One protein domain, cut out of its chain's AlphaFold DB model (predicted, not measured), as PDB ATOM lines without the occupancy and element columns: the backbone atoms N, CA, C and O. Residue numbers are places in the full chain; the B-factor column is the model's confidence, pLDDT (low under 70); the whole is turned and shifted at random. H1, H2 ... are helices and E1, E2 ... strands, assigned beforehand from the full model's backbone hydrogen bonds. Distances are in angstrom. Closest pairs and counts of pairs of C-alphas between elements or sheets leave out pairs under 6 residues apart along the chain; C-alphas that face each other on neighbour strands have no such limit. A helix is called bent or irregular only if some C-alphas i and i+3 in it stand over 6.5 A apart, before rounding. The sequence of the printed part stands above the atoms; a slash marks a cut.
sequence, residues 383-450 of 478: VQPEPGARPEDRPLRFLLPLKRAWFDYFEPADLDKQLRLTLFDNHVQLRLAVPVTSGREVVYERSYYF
ATOM      1  N   VAL A 383     -44.370 -18.132  37.071       85.75
ATOM      2  CA  VAL A 383     -44.657 -17.182  35.987       85.75
ATOM      3  C   VAL A 383     -45.531 -17.859  34.941       85.75
ATOM      4  O   VAL A 383     -45.188 -18.927  34.435       85.75
ATOM      5  N   GLN A 384     -46.663 -17.243  34.611       85.31
ATOM      6  CA  GLN A 384     -47.593 -17.737  33.601       85.31
ATOM      7  C   GLN A 384     -47.945 -16.615  32.613       85.31
ATOM      8  O   GLN A 384     -48.173 -15.472  33.026       85.31
ATOM      9  N   PRO A 385     -47.987 -16.902  31.303       81.12
ATOM     10  CA  PRO A 385     -48.565 -15.973  30.344       81.12
ATOM     11  C   PRO A 385     -50.088 -15.900  30.531       81.12
ATOM     12  O   PRO A 385     -50.706 -16.774  31.143       81.12
ATOM     13  N   GLU A 386     -50.700 -14.850  29.990       80.81
ATOM     14  CA  GLU A 386     -52.154 -14.741  29.878       80.81
ATOM     15  C   GLU A 386     -52.775 -15.995  29.217       80.81
ATOM     16  O   GLU A 386     -52.159 -16.574  28.313       80.81
ATOM     17  N   PRO A 387     -53.981 -16.436  29.631       75.00
ATOM     18  CA  PRO A 387     -54.637 -17.594  29.031       75.00
ATOM     19  C   PRO A 387     -54.721 -17.493  27.499       75.00
ATOM     20  O   PRO A 387     -55.378 -16.608  26.961       75.00
ATOM     21  N   GLY A 388     -54.063 -18.422  26.798       72.88
ATOM     22  CA  GLY A 388     -54.017 -18.470  25.330       72.88
ATOM     23  C   GLY A 388     -52.747 -17.893  24.688       72.88
ATOM     24  O   GLY A 388     -52.558 -18.086  23.490       72.88
ATOM     25  N   ALA A 389     -51.861 -17.254  25.458       73.19
ATOM     26  CA  ALA A 389     -50.551 -16.790  24.992       73.19
ATOM     27  C   ALA A 389     -49.445 -17.821  25.277       73.19
ATOM     28  O   ALA A 389     -49.548 -18.622  26.214       73.19
ATOM     29  N   ARG A 390     -48.370 -17.820  24.476       69.75
ATOM     30  CA  ARG A 390     -47.231 -18.718  24.708       69.75
ATOM     31  C   ARG A 390     -46.212 -18.067  25.654       69.75
ATOM     32  O   ARG A 390     -46.013 -16.856  25.589       69.75
ATOM     33  N   PRO A 391     -45.520 -18.844  26.510       64.06
ATOM     34  CA  PRO A 391     -44.509 -18.306  27.431       64.06
ATOM     35  C   PRO A 391     -43.354 -17.578  26.724       64.06
ATOM     36  O   PRO A 391     -42.780 -16.637  27.263       64.06
ATOM     37  N   GLU A 392     -43.034 -18.013  25.505       67.19
ATOM     38  CA  GLU A 392     -41.988 -17.455  24.639       67.19
ATOM     39  C   GLU A 392     -42.301 -16.039  24.123       67.19
ATOM     40  O   GLU A 392     -41.377 -15.270  23.857       67.19
ATOM     41  N   ASP A 393     -43.581 -15.655  24.072       66.00
ATOM     42  CA  ASP A 393     -44.016 -14.357  23.544       66.00
ATOM     43  C   ASP A 393     -43.809 -13.209  24.550       66.00
ATOM     44  O   ASP A 393     -43.747 -12.038  24.164       66.00
ATOM     45  N   ARG A 394     -43.692 -13.516  25.853       69.69
ATOM     46  CA  ARG A 394     -43.542 -12.517  26.927       69.69
ATOM     47  C   ARG A 394     -42.563 -12.989  28.010       69.69
ATOM     48  O   ARG A 394     -42.995 -13.505  29.042       69.69
ATOM     49  N   PRO A 395     -41.245 -12.785  27.826       74.88
ATOM     50  CA  PRO A 395     -40.270 -13.100  28.865       74.88
ATOM     51  C   PRO A 395     -40.457 -12.199  30.094       74.88
ATOM     52  O   PRO A 395     -40.746 -11.008  29.962       74.88
ATOM     53  N   LEU A 396     -40.232 -12.748  31.292       81.69
ATOM     54  CA  LEU A 396     -40.260 -11.980  32.538       81.69
ATOM     55  C   LEU A 396     -39.107 -10.965  32.557       81.69
ATOM     56  O   LEU A 396     -37.938 -11.346  32.540       81.69
ATOM     57  N   ARG A 397     -39.438  -9.673  32.631       86.50
ATOM     58  CA  ARG A 397     -38.476  -8.554  32.640       86.50
ATOM     59  C   ARG A 397     -38.612  -7.674  33.876       86.50
ATOM     60  O   ARG A 397     -38.291  -6.496  33.831       86.50
ATOM     61  N   PHE A 398     -39.111  -8.212  34.981       87.62
ATOM     62  CA  PHE A 398     -39.386  -7.426  36.182       87.62
ATOM     63  C   PHE A 398     -38.587  -7.942  37.370       87.62
ATOM     64  O   PHE A 398     -38.389  -9.147  37.506       87.62
ATOM     65  N   LEU A 399     -38.155  -7.032  38.244       89.12
ATOM     66  CA  LEU A 399     -37.640  -7.413  39.556       89.12
ATOM     67  C   LEU A 399     -38.762  -7.985  40.423       89.12
ATOM     68  O   LEU A 399     -39.931  -7.645  40.243       89.12
ATOM     69  N   LEU A 400     -38.381  -8.839  41.376       89.69
ATOM     70  CA  LEU A 400     -39.293  -9.449  42.334       89.69
ATOM     71  C   LEU A 400     -39.967  -8.342  43.166       89.69
ATOM     72  O   LEU A 400     -39.276  -7.666  43.930       89.69
ATOM     73  N   PRO A 401     -41.289  -8.130  43.046       90.38
ATOM     74  CA  PRO A 401     -41.977  -7.019  43.705       90.38
ATOM     75  C   PRO A 401     -42.377  -7.390  45.141       90.38
ATOM     76  O   PRO A 401     -43.541  -7.255  45.527       90.38
ATOM     77  N   LEU A 402     -41.416  -7.905  45.913       93.19
ATOM     78  CA  LEU A 402     -41.588  -8.283  47.311       93.19
ATOM     79  C   LEU A 402     -40.765  -7.384  48.228       93.19
ATOM     80  O   LEU A 402     -39.567  -7.188  48.022       93.19
ATOM     81  N   LYS A 403     -41.415  -6.909  49.286       93.12
ATOM     82  CA  LYS A 403     -40.780  -6.201  50.394       93.12
ATOM     83  C   LYS A 403     -39.986  -7.182  51.251       93.12
ATOM     84  O   LYS A 403     -40.325  -8.362  51.371       93.12
ATOM     85  N   ARG A 404     -38.960  -6.662  51.935       91.94
ATOM     86  CA  ARG A 404     -38.102  -7.443  52.844       91.94
ATOM     87  C   ARG A 404     -38.896  -8.238  53.887       91.94
ATOM     88  O   ARG A 404     -38.501  -9.355  54.193       91.94
ATOM     89  N   ALA A 405     -40.013  -7.691  54.370       91.12
ATOM     90  CA  ALA A 405     -40.822  -8.293  55.428       91.12
ATOM     91  C   ALA A 405     -41.343  -9.700  55.095       91.12
ATOM     92  O   ALA A 405     -41.614 -10.476  56.003       91.12
ATOM     93  N   TRP A 406     -41.473 -10.070  53.816       94.38
ATOM     94  CA  TRP A 406     -41.853 -11.438  53.451       94.38
ATOM     95  C   TRP A 406     -40.780 -12.463  53.862       94.38
ATOM     96  O   TRP A 406     -41.105 -13.532  54.377       94.38
ATOM     97  N   PHE A 407     -39.499 -12.107  53.723       93.88
ATOM     98  CA  PHE A 407     -38.364 -12.967  54.080       93.88
ATOM     99  C   PHE A 407     -38.161 -13.112  55.593       93.88
ATOM    100  O   PHE A 407     -37.394 -13.970  56.022       93.88
ATOM    101  N   ASP A 408     -38.866 -12.319  56.403       93.56
ATOM    102  CA  ASP A 408     -38.891 -12.505  57.855       93.56
ATOM    103  C   ASP A 408     -39.719 -13.748  58.250       93.56
ATOM    104  O   ASP A 408     -39.602 -14.233  59.374       93.56
ATOM    105  N   TYR A 409     -40.519 -14.306  57.328       94.94
ATOM    106  CA  TYR A 409     -41.392 -15.463  57.574       94.94
ATOM    107  C   TYR A 409     -41.128 -16.658  56.647       94.94
ATOM    108  O   TYR A 409     -41.543 -17.774  56.964       94.94
ATOM    109  N   PHE A 410     -40.470 -16.457  55.504       95.88
ATOM    110  CA  PHE A 410     -40.342 -17.478  54.460       95.88
ATOM    111  C   PHE A 410     -38.949 -17.506  53.826       95.88
ATOM    112  O   PHE A 410     -38.231 -16.506  53.801       95.88
ATOM    113  N   GLU A 411     -38.571 -18.662  53.279       95.25
ATOM    114  CA  GLU A 411     -37.337 -18.825  52.507       95.25
ATOM    115  C   GLU A 411     -37.595 -18.532  51.020       95.25
ATOM    116  O   GLU A 411     -38.699 -18.769  50.533       95.25
ATOM    117  N   PRO A 412     -36.587 -18.115  50.231       93.12
ATOM    118  CA  PRO A 412     -36.757 -17.898  48.789       93.12
ATOM    119  C   PRO A 412     -37.375 -19.090  48.033       93.12
ATOM    120  O   PRO A 412     -38.133 -18.888  47.090       93.12
ATOM    121  N   ALA A 413     -37.114 -20.323  48.476       91.88
ATOM    122  CA  ALA A 413     -37.688 -21.537  47.891       91.88
ATOM    123  C   ALA A 413     -39.215 -21.665  48.085       91.88
ATOM    124  O   ALA A 413     -39.868 -22.418  47.362       91.88
ATOM    125  N   ASP A 414     -39.807 -20.934  49.034       93.75
ATOM    126  CA  ASP A 414     -41.257 -20.928  49.251       93.75
ATOM    127  C   ASP A 414     -42.007 -20.125  48.174       93.75
ATOM    128  O   ASP A 414     -43.217 -20.311  48.000       93.75
ATOM    129  N   LEU A 415     -41.305 -19.282  47.400       92.81
ATOM    130  CA  LEU A 415     -41.901 -18.470  46.336       92.81
ATOM    131  C   LEU A 415     -42.618 -19.317  45.282       92.81
ATOM    132  O   LEU A 415     -43.677 -18.920  44.811       92.81
ATOM    133  N   ASP A 416     -42.115 -20.510  44.964       89.00
ATOM    134  CA  ASP A 416     -42.720 -21.386  43.950       89.00
ATOM    135  C   ASP A 416     -44.095 -21.931  44.358       89.00
ATOM    136  O   ASP A 416     -44.890 -22.339  43.506       89.00
ATOM    137  N   LYS A 417     -44.391 -21.935  45.661       91.19
ATOM    138  CA  LYS A 417     -45.690 -22.343  46.210       91.19
ATOM    139  C   LYS A 417     -46.613 -21.149  46.421       91.19
ATOM    140  O   LYS A 417     -47.818 -21.275  46.229       91.19
ATOM    141  N   GLN A 418     -46.048 -20.012  46.826       93.62
ATOM    142  CA  GLN A 418     -46.816 -18.874  47.326       93.62
ATOM    143  C   GLN A 418     -47.044 -17.783  46.284       93.62
ATOM    144  O   GLN A 418     -48.084 -17.128  46.312       93.62
ATOM    145  N   LEU A 419     -46.097 -17.561  45.372       94.62
ATOM    146  CA  LEU A 419     -46.115 -16.431  44.455       94.62
ATOM    147  C   LEU A 419     -46.440 -16.879  43.027       94.62
ATOM    148  O   LEU A 419     -45.771 -17.740  42.457       94.62
ATOM    149  N   ARG A 420     -47.443 -16.238  42.424       93.38
ATOM    150  CA  ARG A 420     -47.787 -16.384  41.008       93.38
ATOM    151  C   ARG A 420     -47.847 -15.027  40.317       93.38
ATOM    152  O   ARG A 420     -48.492 -14.105  40.813       93.38
ATOM    153  N   LEU A 421     -47.214 -14.936  39.151       91.06
ATOM    154  CA  LEU A 421     -47.238 -13.779  38.267       91.06
ATOM    155  C   LEU A 421     -47.927 -14.156  36.957       91.06
ATOM    156  O   LEU A 421     -47.505 -15.098  36.288       91.06
ATOM    157  N   THR A 422     -48.943 -13.386  36.582       90.50
ATOM    158  CA  THR A 422     -49.636 -13.511  35.299       90.50
ATOM    159  C   THR A 422     -49.333 -12.285  34.440       90.50
ATOM    160  O   THR A 422     -49.605 -11.150  34.845       90.50
ATOM    161  N   LEU A 423     -48.747 -12.508  33.263       88.69
ATOM    162  CA  LEU A 423     -48.302 -11.447  32.353       88.69
ATOM    163  C   LEU A 423     -49.367 -11.146  31.284       88.69
ATOM    164  O   LEU A 423     -49.510 -11.905  30.322       88.69
ATOM    165  N   PHE A 424     -50.066 -10.015  31.412       85.88
ATOM    166  CA  PHE A 424     -51.015  -9.496  30.416       85.88
ATOM    167  C   PHE A 424     -50.355  -8.439  29.512       85.88
ATOM    168  O   PHE A 424     -49.263  -7.954  29.806       85.88
ATOM    169  N   ASP A 425     -51.017  -8.055  28.414       82.62
ATOM    170  CA  ASP A 425     -50.484  -7.057  27.464       82.62
ATOM    171  C   ASP A 425     -50.277  -5.679  28.100       82.62
ATOM    172  O   ASP A 425     -49.351  -4.943  27.760       82.62
ATOM    173  N   ASN A 426     -51.176  -5.296  29.005       85.88
ATOM    174  CA  ASN A 426     -51.237  -3.951  29.571       85.88
ATOM    175  C   ASN A 426     -50.938  -3.900  31.076       85.88
ATOM    176  O   ASN A 426     -50.855  -2.797  31.627       85.88
ATOM    177  N   HIS A 427     -50.799  -5.050  31.739       89.50
ATOM    178  CA  HIS A 427     -50.506  -5.122  33.164       89.50
ATOM    179  C   HIS A 427     -49.885  -6.456  33.584       89.50
ATOM    180  O   HIS A 427     -49.964  -7.461  32.883       89.50
ATOM    181  N   VAL A 428     -49.305  -6.474  34.779       89.94
ATOM    182  CA  VAL A 428     -48.871  -7.697  35.467       89.94
ATOM    183  C   VAL A 428     -49.781  -7.895  36.662       89.94
ATOM    184  O   VAL A 428     -49.876  -7.004  37.508       89.94
ATOM    185  N   GLN A 429     -50.438  -9.048  36.744       92.31
ATOM    186  CA  GLN A 429     -51.193  -9.433  37.930       92.31
ATOM    187  C   GLN A 429     -50.326 -10.328  38.803       92.31
ATOM    188  O   GLN A 429     -49.757 -11.317  38.340       92.31
ATOM    189  N   LEU A 430     -50.251  -9.988  40.079       93.56
ATOM    190  CA  LEU A 430     -49.527 -10.748  41.072       93.56
ATOM    191  C   LEU A 430     -50.498 -11.321  42.092       93.56
ATOM    192  O   LEU A 430     -51.373 -10.608  42.583       93.56
ATOM    193  N   ARG A 431     -50.314 -12.599  42.408       95.38
ATOM    194  CA  ARG A 431     -51.089 -13.343  43.395       95.38
ATOM    195  C   ARG A 431     -50.126 -13.976  44.394       95.38
ATOM    196  O   ARG A 431     -49.348 -14.851  44.021       95.38
ATOM    197  N   LEU A 432     -50.181 -13.529  45.643       96.12
ATOM    198  CA  LEU A 432     -49.379 -14.040  46.753       96.12
ATOM    199  C   LEU A 432     -50.294 -14.756  47.754       96.12
ATOM    200  O   LEU A 432     -51.118 -14.119  48.405       96.12
ATOM    201  N   ALA A 433     -50.163 -16.074  47.862       96.38
ATOM    202  CA  ALA A 433     -50.887 -16.903  48.817       96.38
ATOM    203  C   ALA A 433     -50.069 -17.057  50.104       96.38
ATOM    204  O   ALA A 433     -49.005 -17.673  50.109       96.38
ATOM    205  N   VAL A 434     -50.573 -16.489  51.200       96.62
ATOM    206  CA  VAL A 434     -49.920 -16.518  52.509       96.62
ATOM    207  C   VAL A 434     -50.641 -17.527  53.405       96.62
ATOM    208  O   VAL A 434     -51.826 -17.340  53.703       96.62
ATOM    209  N   PRO A 435     -49.970 -18.599  53.851       96.44
ATOM    210  CA  PRO A 435     -50.593 -19.607  54.697       96.44
ATOM    211  C   PRO A 435     -50.840 -19.097  56.126       96.44
ATOM    212  O   PRO A 435     -50.027 -18.366  56.697       96.44
ATOM    213  N   VAL A 436     -51.949 -19.537  56.725       96.56
ATOM    214  CA  VAL A 436     -52.336 -19.218  58.110       96.56
ATOM    215  C   VAL A 436     -52.555 -20.476  58.955       96.56
ATOM    216  O   VAL A 436     -52.628 -21.594  58.441       96.56
ATOM    217  N   THR A 437     -52.655 -20.298  60.272       93.88
ATOM    218  CA  THR A 437     -52.727 -21.384  61.269       93.88
ATOM    219  C   THR A 437     -53.918 -22.323  61.069       93.88
ATOM    220  O   THR A 437     -53.771 -23.528  61.249       93.88
ATOM    221  N   SER A 438     -55.057 -21.823  60.582       89.56
ATOM    222  CA  SER A 438     -56.223 -22.656  60.225       89.56
ATOM    223  C   SER A 438     -55.999 -23.616  59.047       89.56
ATOM    224  O   SER A 438     -56.913 -24.343  58.659       89.56
ATOM    225  N   GLY A 439     -54.816 -23.604  58.425       88.75
ATOM    226  CA  GLY A 439     -54.504 -24.381  57.225       88.75
ATOM    227  C   GLY A 439     -55.058 -23.774  55.935       88.75
ATOM    228  O   GLY A 439     -54.835 -24.330  54.862       88.75
ATOM    229  N   ARG A 440     -55.754 -22.635  56.029       91.69
ATOM    230  CA  ARG A 440     -56.192 -21.819  54.891       91.69
ATOM    231  C   ARG A 440     -55.043 -20.952  54.368       91.69
ATOM    232  O   ARG A 440     -53.981 -20.851  54.986       91.69
ATOM    233  N   GLU A 441     -55.288 -20.285  53.246       93.75
ATOM    234  CA  GLU A 441     -54.388 -19.289  52.664       93.75
ATOM    235  C   GLU A 441     -55.136 -17.969  52.470       93.75
ATOM    236  O   GLU A 441     -56.261 -17.947  51.963       93.75
ATOM    237  N   VAL A 442     -54.506 -16.865  52.867       94.12
ATOM    238  CA  VAL A 442     -54.961 -15.513  52.545       94.12
ATOM    239  C   VAL A 442     -54.282 -15.102  51.248       94.12
ATOM    240  O   VAL A 442     -53.056 -15.100  51.153       94.12
ATOM    241  N   VAL A 443     -55.080 -14.784  50.235       95.06
ATOM    242  CA  VAL A 443     -54.583 -14.469  48.897       95.06
ATOM    243  C   VAL A 443     -54.556 -12.960  48.710       95.06
ATOM    244  O   VAL A 443     -55.598 -12.312  48.642       95.06
ATOM    245  N   TYR A 444     -53.356 -12.409  48.591       94.06
ATOM    246  CA  TYR A 444     -53.151 -11.022  48.213       94.06
ATOM    247  C   TYR A 444     -53.009 -10.897  46.701       94.06
ATOM    248  O   TYR A 444     -52.226 -11.616  46.081       94.06
ATOM    249  N   GLU A 445     -53.745  -9.955  46.117       92.50
ATOM    250  CA  GLU A 445     -53.695  -9.666  44.688       92.50
ATOM    251  C   GLU A 445     -53.328  -8.205  44.441       92.50
ATOM    252  O   GLU A 445     -53.799  -7.300  45.135       92.50
ATOM    253  N   ARG A 446     -52.473  -7.968  43.442       91.50
ATOM    254  CA  ARG A 446     -52.090  -6.623  43.005       91.50
ATOM    255  C   ARG A 446     -51.831  -6.610  41.505       91.50
ATOM    256  O   ARG A 446     -51.119  -7.470  40.995       91.50
ATOM    257  N   SER A 447     -52.382  -5.612  40.820       92.62
ATOM    258  CA  SER A 447     -52.203  -5.419  39.379       92.62
ATOM    259  C   SER A 447     -51.374  -4.168  39.102       92.62
ATOM    260  O   SER A 447     -51.737  -3.074  39.534       92.62
ATOM    261  N   TYR A 448     -50.278  -4.323  38.359       91.25
ATOM    262  CA  TYR A 448     -49.385  -3.238  37.947       91.25
ATOM    263  C   TYR A 448     -49.612  -2.915  36.471       91.25
ATOM    264  O   TYR A 448     -49.222  -3.692  35.604       91.25
ATOM    265  N   TYR A 449     -50.246  -1.782  36.177       88.38
ATOM    266  CA  TYR A 449     -50.554  -1.364  34.808       88.38
ATOM    267  C   TYR A 449     -49.384  -0.594  34.179       88.38
ATOM    268  O   TYR A 449     -48.883   0.360  34.770       88.38
ATOM    269  N   PHE A 450     -48.971  -0.971  32.963       81.12
ATOM    270  CA  PHE A 450     -47.831  -0.358  32.258       81.12
ATOM    271  C   PHE A 450     -48.136   1.033  31.698       81.12
ATOM    272  O   PHE A 450     -47.241   1.856  31.512       81.12
TER     273      PHE A 450
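AT A GLANCE: This is residues 383 to 450 of the 478 residues of an uncharacterized protein of Hymenobacter sp. BRD128 (UniProt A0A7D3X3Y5). A small twisted sheet of four strands makes the core, drawn out along the long hairpin of E3 and E4, with the shorter E2 beside E3 and the very short E1 at the edge. Two short helices lie toward one end: H2 sits beside the strands and leads straight into E2, and H1 lies farther out, while the long link from E1 to H1 loops out near residue 390 and then runs back past one face of the sheet. The printed part has 68 residues, with two named helices and four named strands in the order E1 H1 H2 E2 E3 E4, and the class is mixed, helices and strands. The sheet has the order E1, E2, E3, E4 and is mixed, with E1 and E2 parallel and the other neighbours antiparallel. The whole is only just loose, close to compact, with a radius of gyration of the C-alphas of 13.2 A, and it is elongated, spanning 38 by 23 by 21 A.

IN THESE COORDINATES: The two longest strands are E3, residues 427 to 435, 26.0 A from first to last C-alpha, and E4, residues 441 to 449, 25.6 A. C-alpha 427 is at (-50.506, -5.122, 33.164), and E4 ends with C-alpha 449 at (-50.554, -1.364, 34.808). E2 is residues 419 to 423, 13.3 A long. E1 is residues 383 to 385, 7.0 A long, and begins with C-alpha 383 at (-44.657, -17.182, 35.987). Of the helices, H2 is residues 412 to 418, 10.2 A long, and H1 is residues 404 to 408, 7.2 A long. H2 is neither bent nor irregular, but only just: C-alphas 413 and 416 are 6.4 A apart.

HOW THE PARTS SIT: E2, E3 and E4 form a meander, each strand the antiparallel neighbour of the one before. E3 and E4 are a hairpin with an angle of 165 degrees between their directions; N 430 and O 446 are 2.8 A apart, within hydrogen-bond range, and so are N 444 and O 432, at 2.8 A. E2 and E3 are also a hairpin at 165 degrees, with N 420 and O 431 within hydrogen-bond range at 2.8 A. On the other side of E2, E1 is its parallel neighbour at 25 degrees, with N 384 and O 421 at 2.8 A and N 423 and O 384 at 3.0 A, both within hydrogen-bond range. E1, H1, H2 and E2 form a strand-helix-strand unit, two parallel neighbour strands with helices between them along the chain. E1 and E4 are the edge strands, and E1 is apart from both E3 and E4. H2 is on the sheet and stands at the sheet's level, beside the strands, with a height of 2.6 A; its closest C-alphas to E3 are those of Gln 418 and Ala 433, 4.8 A apart. H1 is not on the sheet and is apart from E2, E3 and E4. H1 and H2 meet only through their link. In H1, 0 of 1 O i to N i+4 pairs and 2 of 2 O i to N i+3 pairs are within hydrogen-bond range; in H2 the counts are 1 of 3 and 3 of 4.

THE WHOLE: The two C-alphas farthest apart are those of Asp 393 and Ser 438, at 39.5 A, and the first and last printed C-alphas, of Val 383 and Phe 450, are 17.5 A apart. The printed part has no cut. The link from E1 to H1 is long, 18 residues, 386 to 403, with no named element; the links H1 to H2, H2 to E2, E2 to E3 and E3 to E4 are tight. The mean pLDDT of the printed part is 88.3, and residues 390 to 394 are under 70.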